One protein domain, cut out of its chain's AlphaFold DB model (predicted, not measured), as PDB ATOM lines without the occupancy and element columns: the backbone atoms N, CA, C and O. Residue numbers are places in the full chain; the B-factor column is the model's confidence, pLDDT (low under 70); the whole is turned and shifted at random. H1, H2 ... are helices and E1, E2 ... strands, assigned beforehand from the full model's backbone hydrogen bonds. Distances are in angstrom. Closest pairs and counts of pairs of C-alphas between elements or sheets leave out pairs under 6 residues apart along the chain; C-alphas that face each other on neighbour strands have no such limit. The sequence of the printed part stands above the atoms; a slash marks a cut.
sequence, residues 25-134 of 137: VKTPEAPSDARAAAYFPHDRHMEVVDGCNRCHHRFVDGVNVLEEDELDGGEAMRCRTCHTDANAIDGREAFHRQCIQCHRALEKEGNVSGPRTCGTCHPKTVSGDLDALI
ATOM      1  N   VAL A  25      30.801 -23.036  28.673       79.06
ATOM      2  CA  VAL A  25      31.617 -22.029  29.353       79.06
ATOM      3  C   VAL A  25      30.712 -20.944  29.928       79.06
ATOM      4  O   VAL A  25      29.766 -20.494  29.278       79.06
ATOM      5  N   LYS A  26      30.975 -20.523  31.171       80.38
ATOM      6  CA  LYS A  26      30.281 -19.390  31.801       80.38
ATOM      7  C   LYS A  26      30.745 -18.091  31.138       80.38
ATOM      8  O   LYS A  26      31.944 -17.875  30.985       80.38
ATOM      9  N   THR A  27      29.808 -17.222  30.770       78.81
ATOM     10  CA  THR A  27      30.149 -15.901  30.223       78.81
ATOM     11  C   THR A  27      30.812 -15.027  31.294       78.81
ATOM     12  O   THR A  27      30.460 -15.174  32.471       78.81
ATOM     13  N   PRO A  28      31.696 -14.081  30.921       78.31
ATOM     14  CA  PRO A  28      32.248 -13.106  31.859       78.31
ATOM     15  C   PRO A  28      31.153 -12.419  32.685       78.31
ATOM     16  O   PRO A  28      30.066 -12.125  32.176       78.31
ATOM     17  N   GLU A  29      31.432 -12.197  33.970       72.69
ATOM     18  CA  GLU A  29      30.475 -11.585  34.890       72.69
ATOM     19  C   GLU A  29      30.212 -10.133  34.466       72.69
ATOM     20  O   GLU A  29      31.139  -9.344  34.283       72.69
ATOM     21  N   ALA A  30      28.941  -9.787  34.265       75.00
ATOM     22  CA  ALA A  30      28.550  -8.414  33.979       75.00
ATOM     23  C   ALA A  30      28.506  -7.584  35.275       75.00
ATOM     24  O   ALA A  30      28.248  -8.145  36.343       75.00
ATOM     25  N   PRO A  31      28.689  -6.252  35.190       76.12
ATOM     26  CA  PRO A  31      28.330  -5.336  36.270       76.12
ATOM     27  C   PRO A  31      26.912  -5.609  36.792       76.12
ATOM     28  O   PRO A  31      26.048  -6.052  36.035       76.12
ATOM     29  N   SER A  32      26.670  -5.344  38.078       71.12
ATOM     30  CA  SER A  32      25.421  -5.702  38.777       71.12
ATOM     31  C   SER A  32      24.154  -5.085  38.170       71.12
ATOM     32  O   SER A  32      23.057  -5.608  38.363       71.12
ATOM     33  N   ASP A  33      24.299  -4.005  37.415       77.00
ATOM     34  CA  ASP A  33      23.260  -3.262  36.711       77.00
ATOM     35  C   ASP A  33      23.180  -3.590  35.207       77.00
ATOM     36  O   ASP A  33      22.392  -2.987  34.475       77.00
ATOM     37  N   ALA A  34      23.951  -4.569  34.722       79.12
ATOM     38  CA  ALA A  34      24.078  -4.853  33.301       79.12
ATOM     39  C   ALA A  34      23.900  -6.343  32.950       79.12
ATOM     40  O   ALA A  34      24.143  -7.248  33.743       79.12
ATOM     41  N   ARG A  35      23.473  -6.622  31.712       85.50
ATOM     42  CA  ARG A  35      23.369  -8.000  31.196       85.50
ATOM     43  C   ARG A  35      24.733  -8.539  30.766       85.50
ATOM     44  O   ARG A  35      25.612  -7.757  30.403       85.50
ATOM     45  N   ALA A  36      24.879  -9.865  30.746       87.69
ATOM     46  CA  ALA A  36      26.020 -10.539  30.118       87.69
ATOM     47  C   ALA A  36      26.254 -10.026  28.686       87.69
ATOM     48  O   ALA A  36      25.350  -9.457  28.071       87.69
ATOM     49  N   ALA A  37      27.462 -10.204  28.150       86.75
ATOM     50  CA  ALA A  37      27.725  -9.891  26.746       86.75
ATOM     51  C   ALA A  37      26.743 -10.648  25.839       86.75
ATOM     52  O   ALA A  37      26.309 -11.756  26.168       86.75
ATOM     53  N   ALA A  38      26.350 -10.018  24.734       90.12
ATOM     54  CA  ALA A  38      25.544 -10.719  23.754       90.12
ATOM     55  C   ALA A  38      26.416 -11.766  23.050       90.12
ATOM     56  O   ALA A  38      27.547 -11.463  22.676       90.12
ATOM     57  N   TYR A  39      25.902 -12.980  22.879       88.75
ATOM     58  CA  TYR A  39      26.561 -13.998  22.073       88.75
ATOM     59  C   TYR A  39      26.288 -13.739  20.594       88.75
ATOM     60  O   TYR A  39      25.131 -13.640  20.178       88.75
ATOM     61  N   PHE A  40      27.355 -13.628  19.812       90.00
ATOM     62  CA  PHE A  40      27.313 -13.291  18.400       90.00
ATOM     63  C   PHE A  40      28.353 -14.102  17.618       90.00
ATOM     64  O   PHE A  40      29.509 -13.701  17.488       90.00
ATOM     65  N   PRO A  41      27.954 -15.261  17.074       88.00
ATOM     66  CA  PRO A  41      28.795 -16.002  16.151       88.00
ATOM     67  C   PRO A  41      28.766 -15.306  14.782       88.00
ATOM     68  O   PRO A  41      27.815 -15.493  14.020       88.00
ATOM     69  N   HIS A  42      29.775 -14.479  14.488       88.25
ATOM     70  CA  HIS A  42      29.849 -13.681  13.254       88.25
ATOM     71  C   HIS A  42      29.662 -14.553  11.999       88.25
ATOM     72  O   HIS A  42      28.784 -14.280  11.185       88.25
ATOM     73  N   ASP A  43      30.384 -15.672  11.904       87.12
ATOM     74  CA  ASP A  43      30.344 -16.575  10.744       87.12
ATOM     75  C   ASP A  43      28.945 -17.130  10.453       87.12
ATOM     76  O   ASP A  43      28.537 -17.218   9.298       87.12
ATOM     77  N   ARG A  44      28.148 -17.411  11.492       88.31
ATOM     78  CA  ARG A  44      26.763 -17.880  11.318       88.31
ATOM     79  C   ARG A  44      25.854 -16.847  10.676       88.31
ATOM     80  O   ARG A  44      24.871 -17.216  10.043       88.31
ATOM     81  N   HIS A  45      26.145 -15.566  10.863       92.19
ATOM     82  CA  HIS A  45      25.381 -14.513  10.209       92.19
ATOM     83  C   HIS A  45      25.787 -14.390   8.742       92.19
ATOM     84  O   HIS A  45      24.920 -14.146   7.911       92.19
ATOM     85  N   MET A  46      27.054 -14.649   8.410       90.38
ATOM     86  CA  MET A  46      27.536 -14.646   7.025       90.38
ATOM     87  C   MET A  46      26.999 -15.818   6.192       90.38
ATOM     88  O   MET A  46      26.994 -15.742   4.970       90.38
ATOM     89  N   GLU A  47      26.490 -16.879   6.827       91.12
ATOM     90  CA  GLU A  47      25.745 -17.949   6.142       91.12
ATOM     91  C   GLU A  47      24.336 -17.509   5.682       91.12
ATOM     92  O   GLU A  47      23.711 -18.203   4.881       91.12
ATOM     93  N   VAL A  48      23.810 -16.394   6.207       91.50
ATOM     94  CA  VAL A  48      22.418 -15.940   5.999       91.50
ATOM     95  C   VAL A  48      22.339 -14.547   5.370       91.50
ATOM     96  O   VAL A  48      21.371 -14.231   4.680       91.50
ATOM     97  N   VAL A  49      23.316 -13.688   5.648       91.19
ATOM     98  CA  VAL A  49      23.317 -12.277   5.265       91.19
ATOM     99  C   VAL A  49      24.333 -12.046   4.155       91.19
ATOM    100  O   VAL A  49      25.533 -12.210   4.362       91.19
ATOM    101  N   ASP A  50      23.843 -11.581   3.008       90.31
ATOM    102  CA  ASP A  50      24.690 -11.173   1.892       90.31
ATOM    103  C   ASP A  50      25.209  -9.744   2.095       90.31
ATOM    104  O   ASP A  50      24.432  -8.784   2.117       90.31
ATOM    105  N   GLY A  51      26.531  -9.612   2.196       90.81
ATOM    106  CA  GLY A  51      27.238  -8.334   2.260       90.81
ATOM    107  C   GLY A  51      27.554  -7.872   3.681       90.81
ATOM    108  O   GLY A  51      26.712  -7.875   4.585       90.81
ATOM    109  N   CYS A  52      28.782  -7.400   3.871       92.44
ATOM    110  CA  CYS A  52      29.257  -6.890   5.157       92.44
ATOM    111  C   CYS A  52      28.549  -5.578   5.530       92.44
ATOM    112  O   CYS A  52      28.343  -5.270   6.711       92.44
ATOM    113  N   ASN A  53      28.107  -4.838   4.506       92.56
ATOM    114  CA  ASN A  53      27.465  -3.535   4.640       92.56
ATOM    115  C   ASN A  53      26.023  -3.580   5.203       92.56
ATOM    116  O   ASN A  53      25.374  -2.547   5.400       92.56
ATOM    117  N   ARG A  54      25.492  -4.788   5.435       92.94
ATOM    118  CA  ARG A  54      24.184  -5.015   6.066       92.94
ATOM    119  C   ARG A  54      24.223  -4.784   7.571       92.94
ATOM    120  O   ARG A  54      23.178  -4.503   8.154       92.94
ATOM    121  N   CYS A  55      25.405  -4.917   8.173       93.75
ATOM    122  CA  CYS A  55      25.657  -4.709   9.597       93.75
ATOM    123  C   CYS A  55      26.654  -3.571   9.811       93.75
ATOM    124  O   CYS A  55      26.372  -2.644  10.568       93.75
ATOM    125  N   HIS A  56      27.803  -3.626   9.134       94.31
ATOM    126  CA  HIS A  56      28.726  -2.503   9.109       94.31
ATOM    127  C   HIS A  56      28.157  -1.450   8.176       94.31
ATOM    128  O   HIS A  56      27.728  -1.747   7.072       94.31
ATOM    129  N   HIS A  57      28.094  -0.206   8.610       95.31
ATOM    130  CA  HIS A  57      27.503   0.839   7.794       95.31
ATOM    131  C   HIS A  57      28.118   2.180   8.124       95.31
ATOM    132  O   HIS A  57      28.549   2.431   9.249       95.31
ATOM    133  N   ARG A  58      28.122   3.057   7.128       94.12
ATOM    134  CA  ARG A  58      28.530   4.443   7.288       94.12
ATOM    135  C   ARG A  58      27.582   5.287   6.464       94.12
ATOM    136  O   ARG A  58      27.692   5.345   5.246       94.12
ATOM    137  N   PHE A  59      26.607   5.900   7.127       92.75
ATOM    138  CA  PHE A  59      25.622   6.735   6.452       92.75
ATOM    139  C   PHE A  59      26.106   8.181   6.341       92.75
ATOM    140  O   PHE A  59      26.432   8.806   7.348       92.75
ATOM    141  N   VAL A  60      26.088   8.723   5.125       93.50
ATOM    142  CA  VAL A  60      26.270  10.151   4.832       93.50
ATOM    143  C   VAL A  60      25.067  10.594   4.008       93.50
ATOM    144  O   VAL A  60      24.737   9.961   3.009       93.50
ATOM    145  N   ASP A  61      24.349  11.617   4.478       93.50
ATOM    146  CA  ASP A  61      23.121  12.130   3.847       93.50
ATOM    147  C   ASP A  61      22.070  11.047   3.529       93.50
ATOM    148  O   ASP A  61      21.361  11.088   2.526       93.50
ATOM    149  N   GLY A  62      21.964  10.049   4.413       91.25
ATOM    150  CA  GLY A  62      21.020   8.933   4.284       91.25
ATOM    151  C   GLY A  62      21.459   7.828   3.320       91.25
ATOM    152  O   GLY A  62      20.749   6.833   3.183       91.25
ATOM    153  N   VAL A  63      22.630   7.952   2.694       94.38
ATOM    154  CA  VAL A  63      23.208   6.944   1.798       94.38
ATOM    155  C   VAL A  63      24.274   6.157   2.548       94.38
ATOM    156  O   VAL A  63      25.132   6.750   3.198       94.38
ATOM    157  N   ASN A  64      24.212   4.821   2.495       94.38
ATOM    158  CA  ASN A  64      25.303   3.997   3.011       94.38
ATOM    159  C   ASN A  64      26.466   4.106   2.026       94.38
ATOM    160  O   ASN A  64      26.344   3.668   0.886       94.38
ATOM    161  N   VAL A  65      27.546   4.736   2.466       94.94
ATOM    162  CA  VAL A  65      28.749   5.025   1.677       94.94
ATOM    163  C   VAL A  65      29.942   4.195   2.154       94.94
ATOM    164  O   VAL A  65      31.083   4.592   1.938       94.94
ATOM    165  N   LEU A  66      29.679   3.116   2.900       94.44
ATOM    166  CA  LEU A  66      30.694   2.153   3.302       94.44
ATOM    167  C   LEU A  66      31.056   1.262   2.112       94.44
ATOM    168  O   LEU A  66      30.191   0.541   1.606       94.44
ATOM    169  N   GLU A  67      32.334   1.243   1.769       92.31
ATOM    170  CA  GLU A  67      32.931   0.243   0.894       92.31
ATOM    171  C   GLU A  67      33.501  -0.913   1.733       92.31
ATOM    172  O   GLU A  67      34.014  -0.717   2.836       92.31
ATOM    173  N   GLU A  68      33.370  -2.155   1.255       90.06
ATOM    174  CA  GLU A  68      33.762  -3.335   2.046       90.06
ATOM    175  C   GLU A  68      35.277  -3.431   2.282       90.06
ATOM    176  O   GLU A  68      35.700  -4.045   3.258       90.06
ATOM    177  N   ASP A  69      36.097  -2.807   1.435       90.44
ATOM    178  CA  ASP A  69      37.551  -2.731   1.607       90.44
ATOM    179  C   ASP A  69      37.982  -1.769   2.732       90.44
ATOM    180  O   ASP A  69      39.129  -1.826   3.177       90.44
ATOM    181  N   GLU A  70      37.060  -0.951   3.255       90.12
ATOM    182  CA  GLU A  70      37.256  -0.157   4.474       90.12
ATOM    183  C   GLU A  70      37.147  -1.004   5.757       90.12
ATOM    184  O   GLU A  70      37.403  -0.503   6.853       90.12
ATOM    185  N   LEU A  71      36.742  -2.277   5.656       90.75
ATOM    186  CA  LEU A  71      36.564  -3.162   6.807       90.75
ATOM    187  C   LEU A  71      37.875  -3.873   7.172       90.75
ATOM    188  O   LEU A  71      38.165  -4.974   6.708       90.75
ATOM    189  N   ASP A  72      38.656  -3.246   8.051       88.94
ATOM    190  CA  ASP A  72      40.009  -3.666   8.452       88.94
ATOM    191  C   ASP A  72      40.112  -4.301   9.858       88.94
ATOM    192  O   ASP A  72      41.198  -4.612  10.347       88.94
ATOM    193  N   GLY A  73      38.980  -4.494  10.531       85.38
ATOM    194  CA  GLY A  73      38.879  -4.914  11.934       85.38
ATOM    195  C   GLY A  73      39.113  -3.787  12.950       85.38
ATOM    196  O   GLY A  73      39.168  -4.047  14.155       85.38
ATOM    197  N   GLY A  74      39.264  -2.546  12.486       87.75
ATOM    198  CA  GLY A  74      39.570  -1.375  13.293       87.75
ATOM    199  C   GLY A  74      38.390  -0.831  14.097       87.75
ATOM    200  O   GLY A  74      37.260  -1.322  14.060       87.75
ATOM    201  N   GLU A  75      38.659   0.240  14.846       87.25
ATOM    202  CA  GLU A  75      37.681   0.874  15.739       87.25
ATOM    203  C   GLU A  75      36.440   1.354  14.973       87.25
ATOM    204  O   GLU A  75      35.327   1.154  15.435       87.25
ATOM    205  N   ALA A  76      36.601   1.885  13.757       87.94
ATOM    206  CA  ALA A  76      35.491   2.381  12.939       87.94
ATOM    207  C   ALA A  76      34.427   1.315  12.609       87.94
ATOM    208  O   ALA A  76      33.274   1.657  12.354       87.94
ATOM    209  N   MET A  77      34.780   0.027  12.657       88.56
ATOM    210  CA  MET A  77      33.830  -1.071  12.455       88.56
ATOM    211  C   MET A  77      32.945  -1.338  13.673       88.56
ATOM    212  O   MET A  77      31.966  -2.084  13.576       88.56
ATOM    213  N   ARG A  78      33.269  -0.761  14.831       90.19
ATOM    214  CA  ARG A  78      32.537  -0.976  16.075       90.19
ATOM    215  C   ARG A  78      31.385   0.001  16.157       90.19
ATOM    216  O   ARG A  78      31.559   1.214  16.121       90.19
ATOM    217  N   CYS A  79      30.186  -0.532  16.364       92.19
ATOM    218  CA  CYS A  79      28.957   0.259  16.340       92.19
ATOM    219  C   CYS A  79      29.033   1.485  17.265       92.19
ATOM    220  O   CYS A  79      28.603   2.570  16.890       92.19
ATOM    221  N   ARG A  80      29.618   1.329  18.461       91.94
ATOM    222  CA  ARG A  80      29.699   2.381  19.488       91.94
ATOM    223  C   ARG A  80      30.670   3.512  19.179       91.94
ATOM    224  O   ARG A  80      30.550   4.562  19.800       91.94
ATOM    225  N   THR A  81      31.563   3.344  18.213       92.62
ATOM    226  CA  THR A  81      32.436   4.427  17.751       92.62
ATOM    227  C   THR A  81      31.617   5.561  17.131       92.62
ATOM    228  O   THR A  81      31.973   6.726  17.283       92.62
ATOM    229  N   CYS A  82      30.478   5.241  16.506       93.00
ATOM    230  CA  CYS A  82      29.546   6.229  15.948       93.00
ATOM    231  C   CYS A  82      28.206   6.308  16.701       93.00
ATOM    232  O   CYS A  82      27.602   7.376  16.754       93.00
ATOM    233  N   HIS A  83      27.735   5.206  17.289       94.06
ATOM    234  CA  HIS A  83      26.513   5.136  18.095       94.06
ATOM    235  C   HIS A  83      26.823   5.345  19.579       94.06
ATOM    236  O   HIS A  83      26.742   4.420  20.393       94.06
ATOM    237  N   THR A  84      27.206   6.570  19.924       94.38
ATOM    238  CA  THR A  84      27.484   6.963  21.310       94.38
ATOM    239  C   THR A  84      26.194   7.334  22.045       94.38
ATOM    240  O   THR A  84      25.147   7.535  21.428       94.38
ATOM    241  N   ASP A  85      26.273   7.502  23.365       92.62
ATOM    242  CA  ASP A  85      25.136   7.945  24.188       92.62
ATOM    243  C   ASP A  85      24.639   9.363  23.837       92.62
ATOM    244  O   ASP A  85      23.538   9.749  24.221       92.62
ATOM    245  N   ALA A  86      25.432  10.146  23.096       94.19
ATOM    246  CA  ALA A  86      25.038  11.469  22.615       94.19
ATOM    247  C   ALA A  86      24.219  11.424  21.310       94.19
ATOM    248  O   ALA A  86      23.630  12.432  20.914       94.19
ATOM    249  N   ASN A  87      24.186  10.283  20.613       93.69
ATOM    250  CA  ASN A  87      23.466  10.131  19.354       93.69
ATOM    251  C   ASN A  87      21.989   9.786  19.598       93.69
ATOM    252  O   ASN A  87      21.629   9.133  20.572       93.69
ATOM    253  N   ALA A  88      21.119  10.148  18.648       93.31
ATOM    254  CA  ALA A  88      19.695   9.791  18.705       93.31
ATOM    255  C   ALA A  88      19.447   8.268  18.699       93.31
ATOM    256  O   ALA A  88      18.415   7.796  19.175       93.31
ATOM    257  N   ILE A  89      20.387   7.506  18.137       94.69
ATOM    258  CA  ILE A  89      20.440   6.050  18.223       94.69
ATOM    259  C   ILE A  89      21.736   5.716  18.951       94.69
ATOM    260  O   ILE A  89      22.805   5.745  18.336       94.69
ATOM    261  N   ASP A  90      21.626   5.431  20.246       95.50
ATOM    262  CA  ASP A  90      22.749   4.962  21.054       95.50
ATOM    263  C   ASP A  90      23.156   3.532  20.664       95.50
ATOM    264  O   ASP A  90      22.456   2.835  19.920       95.50
ATOM    265  N   GLY A  91      24.301   3.069  21.166       93.25
ATOM    266  CA  GLY A  91      24.828   1.753  20.817       93.25
ATOM    267  C   GLY A  91      23.880   0.612  21.183       93.25
ATOM    268  O   GLY A  91      23.731  -0.336  20.414       93.25
ATOM    269  N   ARG A  92      23.193   0.695  22.330       92.75
ATOM    270  CA  ARG A  92      22.234  -0.337  22.758       92.75
ATOM    271  C   ARG A  92      21.071  -0.424  21.772       92.75
ATOM    272  O   ARG A  92      20.692  -1.525  21.376       92.75
ATOM    273  N   GLU A  93      20.513   0.714  21.386       96.06
ATOM    274  CA  GLU A  93      19.423   0.788  20.423       96.06
ATOM    275  C   GLU A  93      19.875   0.362  19.023       96.06
ATOM    276  O   GLU A  93      19.137  -0.360  18.356       96.06
ATOM    277  N   ALA A  94      21.090   0.723  18.598       95.56
ATOM    278  CA  ALA A  94      21.663   0.287  17.326       95.56
ATOM    279  C   ALA A  94      21.726  -1.248  17.235       95.56
ATOM    280  O   ALA A  94      21.168  -1.827  16.300       95.56
ATOM    281  N   PHE A  95      22.296  -1.916  18.248       95.19
ATOM    282  CA  PHE A  95      22.331  -3.383  18.311       95.19
ATOM    283  C   PHE A  95      20.925  -3.988  18.315       95.19
ATOM    284  O   PHE A  95      20.628  -4.889  17.532       95.19
ATOM    285  N   HIS A  96      20.026  -3.498  19.172       96.06
ATOM    286  CA  HIS A  96      18.681  -4.061  19.258       96.06
ATOM    287  C   HIS A  96      17.883  -3.879  17.967       96.06
ATOM    288  O   HIS A  96      17.193  -4.813  17.558       96.06
ATOM    289  N   ARG A  97      17.977  -2.721  17.304       96.06
ATOM    290  CA  ARG A  97      17.323  -2.503  16.011       96.06
ATOM    291  C   ARG A  97      17.884  -3.447  14.959       96.06
ATOM    292  O   ARG A  97      17.100  -4.185  14.374       96.06
ATOM    293  N   GLN A  98      19.203  -3.483  14.781       95.88
ATOM    294  CA  GLN A  98      19.845  -4.305  13.756       95.88
ATOM    295  C   GLN A  98      19.520  -5.797  13.931       95.88
ATOM    296  O   GLN A  98      18.985  -6.438  13.027       95.88
ATOM    297  N   CYS A  99      19.788  -6.353  15.116       95.88
ATOM    298  CA  CYS A  99      19.678  -7.792  15.344       95.88
ATOM    299  C   CYS A  99      18.214  -8.247  15.424       95.88
ATOM    300  O   CYS A  99      17.795  -9.182  14.742       95.88
ATOM    301  N   ILE A 100      17.400  -7.583  16.255       97.38
ATOM    302  CA  ILE A 100      16.047  -8.067  16.558       97.38
ATOM    303  C   ILE A 100      15.113  -7.853  15.364       97.38
ATOM    304  O   ILE A 100      14.236  -8.688  15.141       97.38
ATOM    305  N   GLN A 101      15.266  -6.770  14.593       96.69
ATOM    306  CA  GLN A 101      14.409  -6.549  13.423       96.69
ATOM    307  C   GLN A 101      14.678  -7.582  12.329       96.69
ATOM    308  O   GLN A 101      13.714  -8.146  11.814       96.69
ATOM    309  N   CYS A 102      15.947  -7.899  12.048       97.00
ATOM    310  CA  CYS A 102      16.303  -8.958  11.103       97.00
ATOM    311  C   CYS A 102      15.728 -10.311  11.546       97.00
ATOM    312  O   CYS A 102      14.987 -10.951  10.801       97.00
ATOM    313  N   HIS A 103      15.944 -10.700  12.808       97.44
ATOM    314  CA  HIS A 103      15.405 -11.960  13.325       97.44
ATOM    315  C   HIS A 103      13.866 -12.011  13.276       97.44
ATOM    316  O   HIS A 103      13.275 -13.040  12.946       97.44
ATOM    317  N   ARG A 104      13.180 -10.903  13.575       97.50
ATOM    318  CA  ARG A 104      11.714 -10.828  13.449       97.50
ATOM    319  C   ARG A 104      11.247 -10.970  12.002       97.50
ATOM    320  O   ARG A 104      10.216 -11.597  11.782       97.50
ATOM    321  N   ALA A 105      11.964 -10.379  11.049       96.69
ATOM    322  CA  ALA A 105      11.628 -10.468   9.633       96.69
ATOM    323  C   ALA A 105      11.761 -11.909   9.126       96.69
ATOM    324  O   ALA A 105      10.785 -12.456   8.620       96.69
ATOM    325  N   LEU A 106      12.900 -12.558   9.395       96.38
ATOM    326  CA  LEU A 106      13.138 -13.954   9.015       96.38
ATOM    327  C   LEU A 106      12.080 -14.900   9.596       96.38
ATOM    328  O   LEU A 106      11.522 -15.722   8.877       96.38
ATOM    329  N   GLU A 107      11.744 -14.749  10.880       95.88
ATOM    330  CA  GLU A 107      10.704 -15.573  11.509       95.88
ATOM    331  C   GLU A 107       9.334 -15.354  10.854       95.88
ATOM    332  O   GLU A 107       8.604 -16.310  10.600       95.88
ATOM    333  N   LYS A 108       8.979 -14.098  10.558       97.31
ATOM    334  CA  LYS A 108       7.711 -13.758   9.901       97.31
ATOM    335  C   LYS A 108       7.609 -14.373   8.502       97.31
ATOM    336  O   LYS A 108       6.510 -14.704   8.067       97.31
ATOM    337  N   GLU A 109       8.735 -14.518   7.816       96.69
ATOM    338  CA  GLU A 109       8.845 -15.166   6.506       96.69
ATOM    339  C   GLU A 109       8.868 -16.702   6.594       96.69
ATOM    340  O   GLU A 109       8.825 -17.374   5.567       96.69
ATOM    341  N   GLY A 110       8.894 -17.272   7.805       96.06
ATOM    342  CA  GLY A 110       8.977 -18.717   8.028       96.06
ATOM    343  C   GLY A 110      10.391 -19.289   7.882       96.06
ATOM    344  O   GLY A 110      10.550 -20.507   7.833       96.06
ATOM    345  N   ASN A 111      11.411 -18.430   7.828       94.56
ATOM    346  CA  ASN A 111      12.813 -18.822   7.737       94.56
ATOM    347  C   ASN A 111      13.393 -19.155   9.119       94.56
ATOM    348  O   ASN A 111      12.891 -18.722  10.163       94.56
ATOM    349  N   VAL A 112      14.500 -19.905   9.127       91.38
ATOM    350  CA  VAL A 112      15.308 -20.080  10.341       91.38
ATOM    351  C   VAL A 112      15.811 -18.707  10.782       91.38
ATOM    352  O   VAL A 112      16.314 -17.927   9.976       91.38
ATOM    353  N   SER A 113      15.646 -18.403  12.067       95.06
ATOM    354  CA  SER A 113      15.929 -17.088  12.630       95.06
ATOM    355  C   SER A 113      16.687 -17.195  13.952       95.06
ATOM    356  O   SER A 113      16.699 -18.241  14.603       95.06
ATOM    357  N   GLY A 114      17.331 -16.097  14.345       93.62
ATOM    358  CA  GLY A 114      18.073 -15.983  15.589       93.62
ATOM    359  C   GLY A 114      17.226 -15.560  16.801       93.62
ATOM    360  O   GLY A 114      16.008 -15.359  16.726       93.62
ATOM    361  N   PRO A 115      17.872 -15.407  17.969       94.62
ATOM    362  CA  PRO A 115      17.198 -15.117  19.229       94.62
ATOM    363  C   PRO A 115      16.574 -13.715  19.281       94.62
ATOM    364  O   PRO A 115      17.076 -12.758  18.694       94.62
ATOM    365  N   ARG A 116      15.473 -13.578  20.034       95.00
ATOM    366  CA  ARG A 116      14.729 -12.306  20.187       95.00
ATOM    367  C   ARG A 116      14.395 -11.950  21.635       95.00
ATOM    368  O   ARG A 116      13.708 -10.963  21.891       95.00
ATOM    369  N   THR A 117      14.844 -12.764  22.584       94.19
ATOM    370  CA  THR A 117      14.627 -12.562  24.017       94.19
ATOM    371  C   THR A 117      15.950 -12.240  24.696       94.19
ATOM    372  O   THR A 117      17.015 -12.711  24.293       94.19
ATOM    373  N   CYS A 118      15.883 -11.441  25.762       93.12
ATOM    374  CA  CYS A 118      17.075 -10.896  26.405       93.12
ATOM    375  C   CYS A 118      18.058 -11.988  26.845       93.12
ATOM    376  O   CYS A 118      19.251 -11.848  26.624       93.12
ATOM    377  N   GLY A 119      17.570 -13.065  27.467       90.69
ATOM    378  CA  GLY A 119      18.424 -14.120  28.027       90.69
ATOM    379  C   GLY A 119      19.022 -15.070  26.992       90.69
ATOM    380  O   GLY A 119      19.992 -15.750  27.305       90.69
ATOM    381  N   THR A 120      18.472 -15.119  25.777       90.69
ATOM    382  CA  THR A 120      19.031 -15.947  24.703       90.69
ATOM    383  C   THR A 120      20.096 -15.182  23.923       90.69
ATOM    384  O   THR A 120      21.104 -15.773  23.556       90.69
ATOM    385  N   CYS A 121      19.924 -13.866  23.734       92.12
ATOM    386  CA  CYS A 121      20.993 -13.020  23.198       92.12
ATOM    387  C   CYS A 121      22.104 -12.793  24.226       92.12
ATOM    388  O   CYS A 121      23.263 -12.825  23.851       92.12
ATOM    389  N   HIS A 122      21.761 -12.597  25.505       91.94
ATOM    390  CA  HIS A 122      22.694 -12.378  26.619       91.94
ATOM    391  C   HIS A 122      22.726 -13.591  27.561       91.94
ATOM    392  O   HIS A 122      22.235 -13.506  28.699       91.94
ATOM    393  N   PRO A 123      23.233 -14.743  27.100       87.88
ATOM    394  CA  PRO A 123      23.227 -15.951  27.898       87.88
ATOM    395  C   PRO A 123      24.217 -15.842  29.060       87.88
ATOM    396  O   PRO A 123      25.211 -15.130  28.993       87.88
ATOM    397  N   LYS A 124      23.959 -16.593  30.133       86.56
ATOM    398  CA  LYS A 124      24.915 -16.764  31.245       86.56
ATOM    399  C   LYS A 124      26.006 -17.792  30.924       86.56
ATOM    400  O   LYS A 124      27.008 -17.887  31.633       86.56
ATOM    401  N   THR A 125      25.774 -18.603  29.895       82.88
ATOM    402  CA  THR A 125      26.624 -19.715  29.468       82.88
ATOM    403  C   THR A 125      26.530 -19.884  27.960       82.88
ATOM    404  O   THR A 125      25.425 -19.849  27.420       82.88
ATOM    405  N   VAL A 126      27.650 -20.139  27.295       78.25
ATOM    406  CA  VAL A 126      27.702 -20.440  25.859       78.25
ATOM    407  C   VAL A 126      28.338 -21.806  25.631       78.25
ATOM    408  O   VAL A 126      29.152 -22.261  26.435       78.25
ATOM    409  N   SER A 127      27.936 -22.492  24.564       69.38
ATOM    410  CA  SER A 127      28.590 -23.722  24.111       69.38
ATOM    411  C   SER A 127      29.726 -23.360  23.155       69.38
ATOM    412  O   SER A 127      29.452 -22.824  22.081       69.38
ATOM    413  N   GLY A 128      30.973 -23.670  23.513       67.75
ATOM    414  CA  GLY A 128      32.132 -23.455  22.639       67.75
ATOM    415  C   GLY A 128      32.840 -22.101  22.790       67.75
ATOM    416  O   GLY A 128      32.926 -21.558  23.890       67.75
ATOM    417  N   ASP A 129      33.406 -21.639  21.672       63.06
ATOM    418  CA  ASP A 129      34.414 -20.577  21.554       63.06
ATOM    419  C   ASP A 129      33.949 -19.213  22.100       63.06
ATOM    420  O   ASP A 129      32.943 -18.644  21.660       63.06
ATOM    421  N   LEU A 130      34.697 -18.698  23.080       62.28
ATOM    422  CA  LEU A 130      34.450 -17.405  23.720       62.28
ATOM    423  C   LEU A 130      34.694 -16.230  22.768       62.28
ATOM    424  O   LEU A 130      34.208 -15.135  23.051       62.28
ATOM    425  N   ASP A 131      35.372 -16.446  21.641       64.00
ATOM    426  CA  ASP A 131      35.631 -15.409  20.642       64.00
ATOM    427  C   ASP A 131      34.327 -14.889  20.004       64.00
ATOM    428  O   ASP A 131      34.234 -13.737  19.582       64.00
ATOM    429  N   ALA A 132      33.245 -15.672  20.065       63.53
ATOM    430  CA  ALA A 132      31.899 -15.245  19.678       63.53
ATOM    431  C   ALA A 132      31.152 -14.437  20.768       63.53
ATOM    432  O   ALA A 132      30.015 -14.016  20.560       63.53
ATOM    433  N   LEU A 133      31.748 -14.186  21.942       59.97
ATOM    434  CA  LEU A 133      31.232 -13.215  22.929       59.97
ATOM    435  C   LEU A 133      31.751 -11.791  22.685       59.97
ATOM    436  O   LEU A 133      31.473 -10.879  23.470       59.97
ATOM    437  N   ILE A 134      32.500 -11.581  21.602       59.25
ATOM    438  CA  ILE A 134      33.126 -10.305  21.274       59.25
ATOM    439  C   ILE A 134      32.131  -9.436  20.492       59.25
ATOM    440  O   ILE A 134      32.301  -9.125  19.321       59.25
TER     441      ILE A 134
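Overview. This is residues 25 to 134 of the 137 residues of the protein "Cytochrome c, class III, conserved region" of Desulfococcus multivorans DSM 2059 (UniProt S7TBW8). The model has little regular structure: one long helix, H3, stands among loops, with residues 25 to 26, H4, E1 and H5 toward one side and much of the loop of residues 47 to 78 toward the other. Short H2 packs on H3's first end. The 110 printed residues, mostly helix by class, hold H1, H2, H3, H4, E1 and H5 in order, only 38 residues together. The whole is compact, radius of gyration of the C-alphas 14.9 A, spanning 41 by 36 by 26 A.

Arrangement. Residues 25 to 26 pair antiparallel with residues 125 to 126 of E1, residues 125 to 127, which pairs with no named strand. H1, residues 42 to 46, and H5, residues 130 to 133, are close but not clearly touching; their closest C-alphas, His 42 and Ala 132, are 6.9 A apart. H2, residues 79 to 82, touches H3, residues 91 to 108, at residues 91 to 95 alone; the closest C-alphas, Arg 80 and Gly 91, are 5.1 A apart. H4, residues 118 to 121, is apart from H3. Every O i to N i+4 pair is within hydrogen-bond range in H1, 13 of 14 in H3; H2, H4 and H5 are too short.

Along the chain. H1 begins at C-alpha 42 (29.849, -13.681, 13.254). H3 runs 25.5 A to C-alpha 108 (7.711, -13.758, 9.901).

Size, cuts and confidence. The C-alphas farthest apart, Val 25 and Asp 61, are 43.5 A apart. The printed part has no cut; H1 to H2 is a long link. Residues 127 to 134 have pLDDT under 70.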